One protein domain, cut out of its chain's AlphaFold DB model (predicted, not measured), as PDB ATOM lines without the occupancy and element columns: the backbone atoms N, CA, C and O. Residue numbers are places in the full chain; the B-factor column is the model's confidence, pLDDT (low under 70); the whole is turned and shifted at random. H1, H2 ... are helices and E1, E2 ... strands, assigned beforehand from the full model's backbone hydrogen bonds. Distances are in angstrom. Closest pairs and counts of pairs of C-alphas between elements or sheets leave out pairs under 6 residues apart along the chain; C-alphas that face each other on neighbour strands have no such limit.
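This is residues 7 to 93 and 134 to 141 of the 147 residues of the protein "Putative dynein heavy chain" of Streblomastix strix (UniProt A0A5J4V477). A twisted sheet of four parallel strands lies between helices, with H1 covering one face and H2 the other, both running along the strands. H3 only grazes the sheet and meets one end of H2. The printed part has 95 residues, with three named helices and four named strands in the order E1, H1, E2, H2, E3, H3, E4; the sheet's order is E1, E4, E3, E2, and the class is mixed, helices and strands. The whole is compact, with a radius of gyration of the C-alphas of 13.1 A and spans of 34 by 31 by 25 A.

E1, residues 7 to 9, begins at C-alpha 7, (157.158, -72.592, 96.738), and is 6.5 A long. H1, residues 16 to 26, is 15.2 A long, and E2, residues 30 to 33, 10.1 A. H2, residues 42 to 58, is the longest helix, 24.2 A from C-alpha 42 at (164.959, -91.462, 104.827) to C-alpha 58. E3, residues 63 to 68, measures 16.4 A, and H3, residues 75 to 86, 16.9 A. E4, residues 134 to 140, is the longest strand, 19.3 A, and ends at C-alpha 140, (164.048, -74.785, 94.497).

From edge strand to edge strand, E1 to E2, the strands' lines turn by 57 degrees. E1 and E4 are parallel at 19 degrees, with N 8 and O 138 2.8 A apart, within hydrogen-bond range. E4 and E3 are parallel at 19 degrees, with N 137 and O 65 at 2.9 A. E3 and E2 are parallel at 23 degrees, with N 64 and O 30 at 2.8 A. E1, H1 and E2 form a split strand-helix-strand unit, two parallel strands joined through a helix with E4 and E3 between them; E2, H2 and E3 form an unsplit one, and both crossovers are right-handed. H1 lies over E4 and E3 at a height over the sheet of 8.9 A; its closest C-alphas to E2 are those of Ala 24 and Phe 31, 6.1 A apart. H2 is on the opposite face at a height of 9.9 A, over E3, and the closest C-alphas of the two are those of Ala 56 and Cys 63, 6.1 A apart. The arrangement is three layers, helices on both faces of a sheet. H3 only grazes the sheet, with its residues 81 to 85. H2, with residues 42 to 45 alone, and H3, with residues 76 to 77 alone, only just touch, only at their ends, with 3 pairs of C-alphas within 8 A; the closest are those of Gln 42 and Phe 77, 7.1 A apart. H1 is apart from H2 and H3. In H1, H2 and H3 every O i to N i+4 pair is within hydrogen-bond range.

The two C-alphas farthest apart, those of Ser 14 and Asn 92, are 36.4 A apart. Residues 94 to 133 are not printed, and C-alphas 93 and 134 are 16.5 A apart across this cut, which falls in the link from H3 to E4. Of the links that are printed whole, none is long. The mean pLDDT of the printed part is 86.7, and residue 59 alone is under 70.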
ATOM      1  N   LEU A   7     156.075 -72.153  97.612       90.44
ATOM      2  CA  LEU A   7     157.158 -72.592  96.738       90.44
ATOM      3  C   LEU A   7     157.927 -71.351  96.290       90.44
ATOM      4  O   LEU A   7     157.347 -70.439  95.704       90.44
ATOM      5  N   ILE A   8     159.223 -71.305  96.579       90.06
ATOM      6  CA  ILE A   8     160.088 -70.174  96.259       90.06
ATOM      7  C   ILE A   8     161.159 -70.642  95.284       90.06
ATOM      8  O   ILE A   8     162.099 -71.364  95.629       90.06
ATOM      9  N   VAL A   9     161.032 -70.171  94.051       89.00
ATOM     10  CA  VAL A   9     161.952 -70.493  92.963       89.00
ATOM     11  C   VAL A   9     162.976 -69.373  92.833       89.00
ATOM     12  O   VAL A   9     162.623 -68.197  92.798       89.00
ATOM     13  N   GLY A  10     164.257 -69.724  92.791       85.25
ATOM     14  CA  GLY A  10     165.327 -68.748  92.605       85.25
ATOM     15  C   GLY A  10     166.710 -69.368  92.722       85.25
ATOM     16  O   GLY A  10     166.863 -70.486  93.199       85.25
ATOM     17  N   PHE A  11     167.738 -68.640  92.303       82.75
ATOM     18  CA  PHE A  11     169.112 -69.135  92.364       82.75
ATOM     19  C   PHE A  11     169.634 -69.231  93.808       82.75
ATOM     20  O   PHE A  11     169.174 -68.522  94.715       82.75
ATOM     21  N   GLY A  12     170.597 -70.124  94.046       78.56
ATOM     22  CA  GLY A  12     171.340 -70.193  95.310       78.56
ATOM     23  C   GLY A  12     172.042 -68.865  95.627       78.56
ATOM     24  O   GLY A  12     172.443 -68.144  94.722       78.56
ATOM     25  N   GLY A  13     172.146 -68.504  96.910       78.38
ATOM     26  CA  GLY A  13     172.802 -67.256  97.340       78.38
ATOM     27  C   GLY A  13     171.939 -65.985  97.277       78.38
ATOM     28  O   GLY A  13     172.352 -64.951  97.781       78.38
ATOM     29  N   SER A  14     170.707 -66.059  96.770       84.06
ATOM     30  CA  SER A  14     169.753 -64.932  96.699       84.06
ATOM     31  C   SER A  14     169.175 -64.462  98.049       84.06
ATOM     32  O   SER A  14     168.306 -63.597  98.081       84.06
ATOM     33  N   GLY A  15     169.599 -65.042  99.176       86.19
ATOM     34  CA  GLY A  15     169.108 -64.662 100.507       86.19
ATOM     35  C   GLY A  15     167.698 -65.162 100.860       86.19
ATOM     36  O   GLY A  15     167.157 -64.765 101.890       86.19
ATOM     37  N   ARG A  16     167.106 -66.063 100.059       89.62
ATOM     38  CA  ARG A  16     165.759 -66.634 100.286       89.62
ATOM     39  C   ARG A  16     165.562 -67.168 101.700       89.62
ATOM     40  O   ARG A  16     164.599 -66.801 102.359       89.62
ATOM     41  N   GLN A  17     166.491 -67.991 102.185       89.88
ATOM     42  CA  GLN A  17     166.415 -68.550 103.536       89.88
ATOM     43  C   GLN A  17     166.389 -67.448 104.600       89.88
ATOM     44  O   GLN A  17     165.574 -67.502 105.519       89.88
ATOM     45  N   SER A  18     167.236 -66.427 104.455       92.06
ATOM     46  CA  SER A  18     167.286 -65.290 105.376       92.06
ATOM     47  C   SER A  18     165.972 -64.508 105.380       92.06
ATOM     48  O   SER A  18     165.470 -64.185 106.452       92.06
ATOM     49  N   LEU A  19     165.376 -64.264 104.209       92.06
ATOM     50  CA  LEU A  19     164.088 -63.573 104.084       92.06
ATOM     51  C   LEU A  19     162.932 -64.389 104.668       92.06
ATOM     52  O   LEU A  19     162.101 -63.833 105.376       92.06
ATOM     53  N   ILE A  20     162.893 -65.702 104.430       92.56
ATOM     54  CA  ILE A  20     161.867 -66.589 105.003       92.56
ATOM     55  C   ILE A  20     162.007 -66.640 106.523       92.56
ATOM     56  O   ILE A  20     161.012 -66.547 107.236       92.56
ATOM     57  N   ARG A  21     163.238 -66.745 107.035       92.81
ATOM     58  CA  ARG A  21     163.509 -66.731 108.475       92.81
ATOM     59  C   ARG A  21     163.113 -65.397 109.107       92.81
ATOM     60  O   ARG A  21     162.518 -65.398 110.180       92.81
ATOM     61  N   LEU A  22     163.394 -64.278 108.437       93.81
ATOM     62  CA  LEU A  22     162.964 -62.951 108.871       93.81
ATOM     63  C   LEU A  22     161.435 -62.825 108.861       93.81
ATOM     64  O   LEU A  22     160.856 -62.373 109.843       93.81
ATOM     65  N   ALA A  23     160.770 -63.269 107.795       92.62
ATOM     66  CA  ALA A  23     159.314 -63.250 107.692       92.62
ATOM     67  C   ALA A  23     158.653 -64.120 108.771       92.62
ATOM     68  O   ALA A  23     157.696 -63.686 109.407       92.62
ATOM     69  N   ALA A  24     159.198 -65.314 109.028       92.25
ATOM     70  CA  ALA A  24     158.751 -66.182 110.112       92.25
ATOM     71  C   ALA A  24     158.909 -65.490 111.474       92.25
ATOM     72  O   ALA A  24     157.984 -65.517 112.277       92.25
ATOM     73  N   HIS A  25     160.033 -64.804 111.701       92.56
ATOM     74  CA  HIS A  25     160.259 -64.041 112.926       92.56
ATOM     75  C   HIS A  25     159.251 -62.895 113.098       92.56
ATOM     76  O   HIS A  25     158.654 -62.774 114.162       92.56
ATOM     77  N   ILE A  26     158.995 -62.107 112.047       94.12
ATOM     78  CA  ILE A  26     158.001 -61.018 112.062       94.12
ATOM     79  C   ILE A  26     156.591 -61.560 112.345       94.12
ATOM     80  O   ILE A  26     155.819 -60.939 113.071       94.12
ATOM     81  N   ALA A  27     156.260 -62.731 111.800       89.38
ATOM     82  CA  ALA A  27     154.973 -63.388 112.005       89.38
ATOM     83  C   ALA A  27     154.867 -64.160 113.339       89.38
ATOM     84  O   ALA A  27     153.842 -64.791 113.584       89.38
ATOM     85  N   ASN A  28     155.898 -64.130 114.197       89.69
ATOM     86  CA  ASN A  28     156.006 -64.951 115.412       89.69
ATOM     87  C   ASN A  28     155.859 -66.467 115.162       89.69
ATOM     88  O   ASN A  28     155.468 -67.233 116.049       89.69
ATOM     89  N   CYS A  29     156.212 -66.914 113.958       89.94
ATOM     90  CA  CYS A  29     156.239 -68.320 113.596       89.94
ATOM     91  C   CYS A  29     157.591 -68.943 113.957       89.94
ATOM     92  O   CYS A  29     158.655 -68.372 113.699       89.94
ATOM     93  N   LYS A  30     157.575 -70.165 114.493       90.94
ATOM     94  CA  LYS A  30     158.805 -70.921 114.748       90.94
ATOM     95  C   LYS A  30     159.409 -71.371 113.416       90.94
ATOM     96  O   LYS A  30     158.793 -72.150 112.698       90.94
ATOM     97  N   PHE A  31     160.614 -70.915 113.089       91.50
ATOM     98  CA  PHE A  31     161.338 -71.388 111.906       91.50
ATOM     99  C   PHE A  31     162.066 -72.703 112.214       91.50
ATOM    100  O   PHE A  31     162.853 -72.773 113.159       91.50
ATOM    101  N   GLN A  32     161.822 -73.730 111.407       91.19
ATOM    102  CA  GLN A  32     162.461 -75.041 111.481       91.19
ATOM    103  C   GLN A  32     163.032 -75.392 110.109       91.19
ATOM    104  O   GLN A  32     162.403 -75.145 109.087       91.19
ATOM    105  N   THR A  33     164.222 -75.979 110.082       89.81
ATOM    106  CA  THR A  33     164.855 -76.481 108.859       89.81
ATOM    107  C   THR A  33     165.361 -77.888 109.107       89.81
ATOM    108  O   THR A  33     165.636 -78.260 110.245       89.81
ATOM    109  N   VAL A  34     165.488 -78.647 108.029       86.81
ATOM    110  CA  VAL A  34     166.207 -79.918 108.032       86.81
ATOM    111  C   VAL A  34     167.715 -79.655 108.097       86.81
ATOM    112  O   VAL A  34     168.205 -78.759 107.404       86.81
ATOM    113  N   GLU A  35     168.438 -80.435 108.900       82.25
ATOM    114  CA  GLU A  35     169.903 -80.425 108.966       82.25
ATOM    115  C   GLU A  35     170.463 -81.689 108.306       82.25
ATOM    116  O   GLU A  35     170.521 -82.766 108.896       82.25
ATOM    117  N   VAL A  36     170.878 -81.564 107.046       80.62
ATOM    118  CA  VAL A  36     171.418 -82.697 106.287       80.62
ATOM    119  C   VAL A  36     172.884 -82.934 106.650       80.62
ATOM    120  O   VAL A  36     173.757 -82.116 106.362       80.62
ATOM    121  N   ILE A  37     173.159 -84.093 107.251       81.69
ATOM    122  CA  ILE A  37     174.509 -84.624 107.498       81.69
ATOM    123  C   ILE A  37     174.926 -85.622 106.403       81.69
ATOM    124  O   ILE A  37     174.098 -86.108 105.638       81.69
ATOM    125  N   LYS A  38     176.214 -85.986 106.330       74.88
ATOM    126  CA  LYS A  38     176.748 -86.886 105.280       74.88
ATOM    127  C   LYS A  38     176.055 -88.258 105.193       74.88
ATOM    128  O   LYS A  38     176.064 -88.858 104.125       74.88
ATOM    129  N   SER A  39     175.455 -88.732 106.284       79.69
ATOM    130  CA  SER A  39     174.738 -90.015 106.354       79.69
ATOM    131  C   SER A  39     173.216 -89.852 106.401       79.69
ATOM    132  O   SER A  39     172.520 -90.761 106.837       79.69
ATOM    133  N   TYR A  40     172.692 -88.690 106.003       83.88
ATOM    134  CA  TYR A  40     171.270 -88.389 106.105       83.88
ATOM    135  C   TYR A  40     170.449 -89.211 105.105       83.88
ATOM    136  O   TYR A  40     170.569 -89.060 103.886       83.88
ATOM    137  N   GLY A  41     169.618 -90.101 105.632       86.69
ATOM    138  CA  GLY A  41     168.733 -90.969 104.883       86.69
ATOM    139  C   GLY A  41     167.259 -90.650 105.120       86.69
ATOM    140  O   GLY A  41     166.866 -89.603 105.629       86.69
ATOM    141  N   GLN A  42     166.411 -91.588 104.700       85.62
ATOM    142  CA  GLN A  42     164.959 -91.462 104.827       85.62
ATOM    143  C   GLN A  42     164.494 -91.570 106.280       85.62
ATOM    144  O   GLN A  42     163.503 -90.951 106.658       85.62
ATOM    145  N   THR A  43     165.212 -92.334 107.099       87.12
ATOM    146  CA  THR A  43     164.888 -92.511 108.514       87.12
ATOM    147  C   THR A  43     165.061 -91.199 109.272       87.12
ATOM    148  O   THR A  43     164.149 -90.776 109.976       87.12
ATOM    149  N   GLU A  44     166.191 -90.523 109.067       88.88
ATOM    150  CA  GLU A  44     166.520 -89.237 109.680       88.88
ATOM    151  C   GLU A  44     165.521 -88.164 109.238       88.88
ATOM    152  O   GLU A  44     164.957 -87.461 110.076       88.88
ATOM    153  N   PHE A  45     165.197 -88.136 107.940       89.12
ATOM    154  CA  PHE A  45     164.166 -87.257 107.392       89.12
ATOM    155  C   PHE A  45     162.801 -87.437 108.026       89.12
ATOM    156  O   PHE A  45     162.174 -86.462 108.445       89.12
ATOM    157  N   ARG A  46     162.349 -88.681 108.157       88.81
ATOM    158  CA  ARG A  46     161.072 -88.965 108.806       88.81
ATOM    159  C   ARG A  46     161.097 -88.618 110.289       88.81
ATOM    160  O   ARG A  46     160.069 -88.192 110.805       88.81
ATOM    161  N   GLU A  47     162.217 -88.774 110.990       88.75
ATOM    162  CA  GLU A  47     162.320 -88.360 112.396       88.75
ATOM    163  C   GLU A  47     162.283 -86.834 112.559       88.75
ATOM    164  O   GLU A  47     161.562 -86.342 113.429       88.75
ATOM    165  N   ASP A  48     162.973 -86.066 111.714       89.19
ATOM    166  CA  ASP A  48     162.896 -84.599 111.752       89.19
ATOM    167  C   ASP A  48     161.502 -84.088 111.389       89.19
ATOM    168  O   ASP A  48     160.983 -83.160 112.021       89.19
ATOM    169  N   LEU A  49     160.840 -84.761 110.450       88.88
ATOM    170  CA  LEU A  49     159.457 -84.473 110.119       88.88
ATOM    171  C   LEU A  49     158.526 -84.752 111.301       88.88
ATOM    172  O   LEU A  49     157.752 -83.878 111.681       88.88
ATOM    173  N   LYS A  50     158.654 -85.911 111.961       89.31
ATOM    174  CA  LYS A  50     157.886 -86.245 113.176       89.31
ATOM    175  C   LYS A  50     158.048 -85.199 114.276       89.31
ATOM    176  O   LYS A  50     157.061 -84.854 114.924       89.31
ATOM    177  N   LYS A  51     159.266 -84.687 114.488       88.81
ATOM    178  CA  LYS A  51     159.512 -83.604 115.456       88.81
ATOM    179  C   LYS A  51     158.738 -82.341 115.081       88.81
ATOM    180  O   LYS A  51     158.098 -81.759 115.948       88.81
ATOM    181  N   SER A  52     158.752 -81.947 113.805       88.50
ATOM    182  CA  SER A  52     158.019 -80.765 113.334       88.50
ATOM    183  C   SER A  52     156.497 -80.938 113.439       88.50
ATOM    184  O   SER A  52     155.813 -80.020 113.889       88.50
ATOM    185  N   LEU A  53     155.970 -82.131 113.129       88.62
ATOM    186  CA  LEU A  53     154.546 -82.457 113.300       88.62
ATOM    187  C   LEU A  53     154.115 -82.345 114.773       88.62
ATOM    188  O   LEU A  53     153.085 -81.742 115.061       88.62
ATOM    189  N   ARG A  54     154.915 -82.878 115.709       87.06
ATOM    190  CA  ARG A  54     154.642 -82.757 117.153       87.06
ATOM    191  C   ARG A  54     154.732 -81.320 117.650       87.06
ATOM    192  O   ARG A  54     153.831 -80.868 118.341       87.06
ATOM    193  N   ASP A  55     155.773 -80.586 117.262       86.12
ATOM    194  CA  ASP A  55     155.926 -79.174 117.633       86.12
ATOM    195  C   ASP A  55     154.733 -78.321 117.158       86.12
ATOM    196  O   ASP A  55     154.323 -77.399 117.863       86.12
ATOM    197  N   ALA A  56     154.190 -78.617 115.971       85.38
ATOM    198  CA  ALA A  56     153.029 -77.921 115.420       85.38
ATOM    199  C   ALA A  56     151.731 -78.224 116.189       85.38
ATOM    200  O   ALA A  56     150.833 -77.382 116.226       85.38
ATOM    201  N   GLU A  57     151.615 -79.401 116.801       83.81
ATOM    202  CA  GLU A  57     150.460 -79.765 117.621       83.81
ATOM    203  C   GLU A  57     150.586 -79.228 119.054       83.81
ATOM    204  O   GLU A  57     149.741 -78.442 119.486       83.81
ATOM    205  N   GLU A  58     151.675 -79.561 119.747       76.56
ATOM    206  CA  GLU A  58     151.846 -79.335 121.188       76.56
ATOM    207  C   GLU A  58     151.810 -77.846 121.565       76.56
ATOM    208  O   GLU A  58     151.233 -77.450 122.579       76.56
ATOM    209  N   LYS A  59     152.414 -76.981 120.738       67.81
ATOM    210  CA  LYS A  59     152.594 -75.562 121.085       67.81
ATOM    211  C   LYS A  59     151.438 -74.665 120.659       67.81
ATOM    212  O   LYS A  59     151.456 -73.485 121.006       67.81
ATOM    213  N   LYS A  60     150.476 -75.175 119.872       70.12
ATOM    214  CA  LYS A  60     149.455 -74.365 119.165       70.12
ATOM    215  C   LYS A  60     150.040 -73.104 118.495       70.12
ATOM    216  O   LYS A  60     149.338 -72.117 118.284       70.12
ATOM    217  N   GLN A  61     151.335 -73.127 118.182       82.06
ATOM    218  CA  GLN A  61     152.080 -72.025 117.595       82.06
ATOM    219  C   GLN A  61     152.275 -72.332 116.115       82.06
ATOM    220  O   GLN A  61     152.519 -73.475 115.734       82.06
ATOM    221  N   GLN A  62     152.174 -71.303 115.283       88.81
ATOM    222  CA  GLN A  62     152.442 -71.431 113.858       88.81
ATOM    223  C   GLN A  62     153.940 -71.725 113.648       88.81
ATOM    224  O   GLN A  62     154.815 -71.061 114.213       88.81
ATOM    225  N   CYS A  63     154.246 -72.720 112.830       90.31
ATOM    226  CA  CYS A  63     155.587 -73.208 112.544       90.31
ATOM    227  C   CYS A  63     155.827 -73.158 111.036       90.31
ATOM    228  O   CYS A  63     154.969 -73.538 110.245       90.31
ATOM    229  N   VAL A  64     157.010 -72.709 110.631       92.44
ATOM    230  CA  VAL A  64     157.469 -72.735 109.243       92.44
ATOM    231  C   VAL A  64     158.520 -73.823 109.115       92.44
ATOM    232  O   VAL A  64     159.591 -73.711 109.709       92.44
ATOM    233  N   TRP A  65     158.226 -74.852 108.327       92.62
ATOM    234  CA  TRP A  65     159.172 -75.904 107.986       92.62
ATOM    235  C   TRP A  65     159.777 -75.635 106.611       92.62
ATOM    236  O   TRP A  65     159.097 -75.667 105.583       92.62
ATOM    237  N   TYR A  66     161.065 -75.310 106.616       92.75
ATOM    238  CA  TYR A  66     161.843 -74.927 105.450       92.75
ATOM    239  C   TYR A  66     162.622 -76.118 104.891       92.75
ATOM    240  O   TYR A  66     163.412 -76.754 105.596       92.75
ATOM    241  N   VAL A  67     162.456 -76.366 103.592       91.31
ATOM    242  CA  VAL A  67     163.194 -77.388 102.845       91.31
ATOM    243  C   VAL A  67     163.756 -76.762 101.573       91.31
ATOM    244  O   VAL A  67     163.034 -76.111 100.823       91.31
ATOM    245  N   SER A  68     165.050 -76.957 101.320       89.00
ATOM    246  CA  SER A  68     165.696 -76.577 100.058       89.00
ATOM    247  C   SER A  68     165.913 -77.815  99.198       89.00
ATOM    248  O   SER A  68     166.082 -78.906  99.735       89.00
ATOM    249  N   ASP A  69     166.020 -77.631  97.890       85.56
ATOM    250  CA  ASP A  69     166.612 -78.586  96.943       85.56
ATOM    251  C   ASP A  69     167.881 -79.282  97.467       85.56
ATOM    252  O   ASP A  69     167.978 -80.503  97.406       85.56
ATOM    253  N   ASN A  70     168.806 -78.542  98.085       83.12
ATOM    254  CA  ASN A  70     170.023 -79.102  98.684       83.12
ATOM    255  C   ASN A  70     169.759 -80.095  99.828       83.12
ATOM    256  O   ASN A  70     170.631 -80.898 100.155       83.12
ATOM    257  N   HIS A  71     168.588 -80.029 100.469       84.75
ATOM    258  CA  HIS A  71     168.203 -80.960 101.529       84.75
ATOM    259  C   HIS A  71     167.534 -82.232 100.983       84.75
ATOM    260  O   HIS A  71     167.344 -83.201 101.720       84.75
ATOM    261  N   ILE A  72     167.162 -82.241  99.701       84.75
ATOM    262  CA  ILE A  72     166.462 -83.348  99.052       84.75
ATOM    263  C   ILE A  72     167.508 -84.298  98.475       84.75
ATOM    264  O   ILE A  72     167.939 -84.180  97.332       84.75
ATOM    265  N   VAL A  73     167.936 -85.249  99.303       83.62
ATOM    266  CA  VAL A  73     168.942 -86.255  98.923       83.62
ATOM    267  C   VAL A  73     168.317 -87.406  98.124       83.62
ATOM    268  O   VAL A  73     168.987 -88.035  97.309       83.62
ATOM    269  N   LYS A  74     167.032 -87.700  98.361       83.75
ATOM    270  CA  LYS A  74     166.283 -88.787  97.717       83.75
ATOM    271  C   LYS A  74     164.928 -88.281  97.235       83.75
ATOM    272  O   LYS A  74     164.287 -87.496  97.928       83.75
ATOM    273  N   GLU A  75     164.458 -88.802  96.104       83.81
ATOM    274  CA  GLU A  75     163.128 -88.480  95.557       83.81
ATOM    275  C   GLU A  75     161.995 -88.848  96.523       83.81
ATOM    276  O   GLU A  75     161.005 -88.127  96.622       83.81
ATOM    277  N   THR A  76     162.190 -89.886  97.340       87.00
ATOM    278  CA  THR A  76     161.222 -90.297  98.367       87.00
ATOM    279  C   THR A  76     160.929 -89.206  99.404       87.00
ATOM    280  O   THR A  76     159.884 -89.242 100.049       87.00
ATOM    281  N   PHE A  77     161.803 -88.203  99.565       89.25
ATOM    282  CA  PHE A  77     161.525 -87.066 100.450       89.25
ATOM    283  C   PHE A  77     160.427 -86.180  99.861       89.25
ATOM    284  O   PHE A  77     159.567 -85.703 100.595       89.25
ATOM    285  N   LEU A  78     160.429 -85.977  98.538       87.75
ATOM    286  CA  LEU A  78     159.388 -85.213  97.851       87.75
ATOM    287  C   LEU A  78     158.042 -85.933  97.901       87.75
ATOM    288  O   LEU A  78     157.020 -85.272  98.062       87.75
ATOM    289  N   GLU A  79     158.031 -87.264  97.828       88.94
ATOM    290  CA  GLU A  79     156.812 -88.061  98.007       88.94
ATOM    291  C   GLU A  79     156.213 -87.871  99.406       88.94
ATOM    292  O   GLU A  79     155.023 -87.580  99.537       88.94
ATOM    293  N   ASP A  80     157.041 -87.961 100.453       89.50
ATOM    294  CA  ASP A  80     156.623 -87.731 101.839       89.50
ATOM    295  C   ASP A  80     156.106 -86.285 102.031       89.50
ATOM    296  O   ASP A  80     155.046 -86.076 102.629       89.50
ATOM    297  N   ILE A  81     156.780 -85.279 101.455       89.56
ATOM    298  CA  ILE A  81     156.317 -83.877 101.464       89.56
ATOM    299  C   ILE A  81     154.975 -83.739 100.735       89.56
ATOM    300  O   ILE A  81     154.064 -83.080 101.231       89.56
ATOM    301  N   ASN A  82     154.820 -84.363  99.571       88.81
ATOM    302  CA  ASN A  82     153.592 -84.296  98.790       88.81
ATOM    303  C   ASN A  82     152.405 -84.930  99.536       88.81
ATOM    304  O   ASN A  82     151.306 -84.370  99.548       88.81
ATOM    305  N   ASN A  83     152.625 -86.058 100.215       88.56
ATOM    306  CA  ASN A  83     151.619 -86.690 101.071       88.56
ATOM    307  C   ASN A  83     151.200 -85.765 102.225       88.56
ATOM    308  O   ASN A  83     150.003 -85.550 102.452       88.56
ATOM    309  N   LEU A  84     152.169 -85.110 102.870       87.75
ATOM    310  CA  LEU A  84     151.903 -84.108 103.902       87.75
ATOM    311  C   LEU A  84     151.097 -82.910 103.371       87.75
ATOM    312  O   LEU A  84     150.155 -82.459 104.019       87.75
ATOM    313  N   LEU A  85     151.426 -82.393 102.187       85.56
ATOM    314  CA  LEU A  85     150.730 -81.246 101.593       85.56
ATOM    315  C   LEU A  85     149.282 -81.584 101.192       85.56
ATOM    316  O   LEU A  85     148.371 -80.771 101.399       85.56
ATOM    317  N   ASN A  86     149.057 -82.778 100.637       83.25
ATOM    318  CA  ASN A  86     147.749 -83.201 100.136       83.25
ATOM    319  C   ASN A  86     146.826 -83.697 101.249       83.25
ATOM    320  O   ASN A  86     145.695 -83.214 101.386       83.25
ATOM    321  N   ILE A  87     147.299 -84.649 102.050       77.12
ATOM    322  CA  ILE A  87     146.481 -85.377 103.025       77.12
ATOM    323  C   ILE A  87     146.747 -84.845 104.437       77.12
ATOM    324  O   ILE A  87     145.809 -84.697 105.224       77.12
ATOM    325  N   GLY A  88     147.972 -84.396 104.724       76.12
ATOM    326  CA  GLY A  88     148.404 -84.039 106.081       76.12
ATOM    327  C   GLY A  88     148.948 -85.213 106.868       76.12
ATOM    328  O   GLY A  88     149.189 -85.059 108.057       76.12
ATOM    329  N   ASP A  89     149.099 -86.360 106.213       79.19
ATOM    330  CA  ASP A  89     149.563 -87.597 106.809       79.19
ATOM    331  C   ASP A  89     150.569 -88.264 105.883       79.19
ATOM    332  O   ASP A  89     150.527 -88.081 104.663       79.19
ATOM    333  N   ILE A  90     151.470 -89.038 106.475       82.69
ATOM    334  CA  ILE A  90     152.476 -89.805 105.752       82.69
ATOM    335  C   ILE A  90     152.325 -91.266 106.163       82.69
ATOM    336  O   ILE A  90     152.479 -91.587 107.346       82.69
ATOM    337  N   PRO A  91     152.075 -92.177 105.207       78.88
ATOM    338  CA  PRO A  91     151.888 -93.585 105.516       78.88
ATOM    339  C   PRO A  91     153.065 -94.164 106.305       78.88
ATOM    340  O   PRO A  91     154.232 -94.000 105.934       78.88
ATOM    341  N   ASN A  92     152.753 -94.886 107.383       80.50
ATOM    342  CA  ASN A  92     153.729 -95.559 108.246       80.50
ATOM    343  C   ASN A  92     154.793 -94.620 108.845       80.50
ATOM    344  O   ASN A  92     155.914 -95.049 109.132       80.50
ATOM    345  N   ILE A  93     154.474 -93.333 109.035       83.94
ATOM    346  CA  ILE A  93     155.395 -92.406 109.699       83.94
ATOM    347  C   ILE A  93     155.484 -92.689 111.203       83.94
ATOM    348  O   ILE A  93     156.575 -92.672 111.778       83.94
ATOM    349  N   LEU A 134     151.333 -75.921 110.750       89.75
ATOM    350  CA  LEU A 134     152.540 -76.197 109.982       89.75
ATOM    351  C   LEU A 134     152.448 -75.595 108.576       89.75
ATOM    352  O   LEU A 134     151.584 -75.959 107.779       89.75
ATOM    353  N   HIS A 135     153.392 -74.714 108.258       90.50
ATOM    354  CA  HIS A 135     153.574 -74.107 106.945       90.50
ATOM    355  C   HIS A 135     154.815 -74.678 106.279       90.50
ATOM    356  O   HIS A 135     155.929 -74.473 106.759       90.50
ATOM    357  N   VAL A 136     154.642 -75.359 105.153       91.81
ATOM    358  CA  VAL A 136     155.771 -75.898 104.393       91.81
ATOM    359  C   VAL A 136     156.260 -74.844 103.404       91.81
ATOM    360  O   VAL A 136     155.480 -74.322 102.602       91.81
ATOM    361  N   VAL A 137     157.555 -74.533 103.452       92.88
ATOM    362  CA  VAL A 137     158.222 -73.631 102.508       92.88
ATOM    363  C   VAL A 137     159.297 -74.401 101.758       92.88
ATOM    364  O   VAL A 137     160.323 -74.770 102.329       92.88
ATOM    365  N   LEU A 138     159.050 -74.629 100.470       91.31
ATOM    366  CA  LEU A 138     159.952 -75.336  99.574       91.31
ATOM    367  C   LEU A 138     160.744 -74.325  98.742       91.31
ATOM    368  O   LEU A 138     160.164 -73.488  98.056       91.31
ATOM    369  N   CYS A 139     162.068 -74.404  98.790       90.12
ATOM    370  CA  CYS A 139     162.966 -73.598  97.973       90.12
ATOM    371  C   CYS A 139     163.613 -74.462  96.895       90.12
ATOM    372  O   CYS A 139     164.293 -75.435  97.208       90.12
ATOM    373  N   MET A 140     163.457 -74.072  95.633       87.81
ATOM    374  CA  MET A 140     164.048 -74.785  94.497       87.81
ATOM    375  C   MET A 140     164.873 -73.840  93.632       87.81
ATOM    376  O   MET A 140     164.511 -72.671  93.454       87.81
ATOM    377  N   SER A 141     166.006 -74.317  93.121       84.19
ATOM    378  CA  SER A 141     166.743 -73.630  92.065       84.19
ATOM    379  C   SER A 141     166.193 -74.005  90.687       84.19
ATOM    380  O   SER A 141     166.054 -75.196  90.410       84.19
TER     381      SER A 141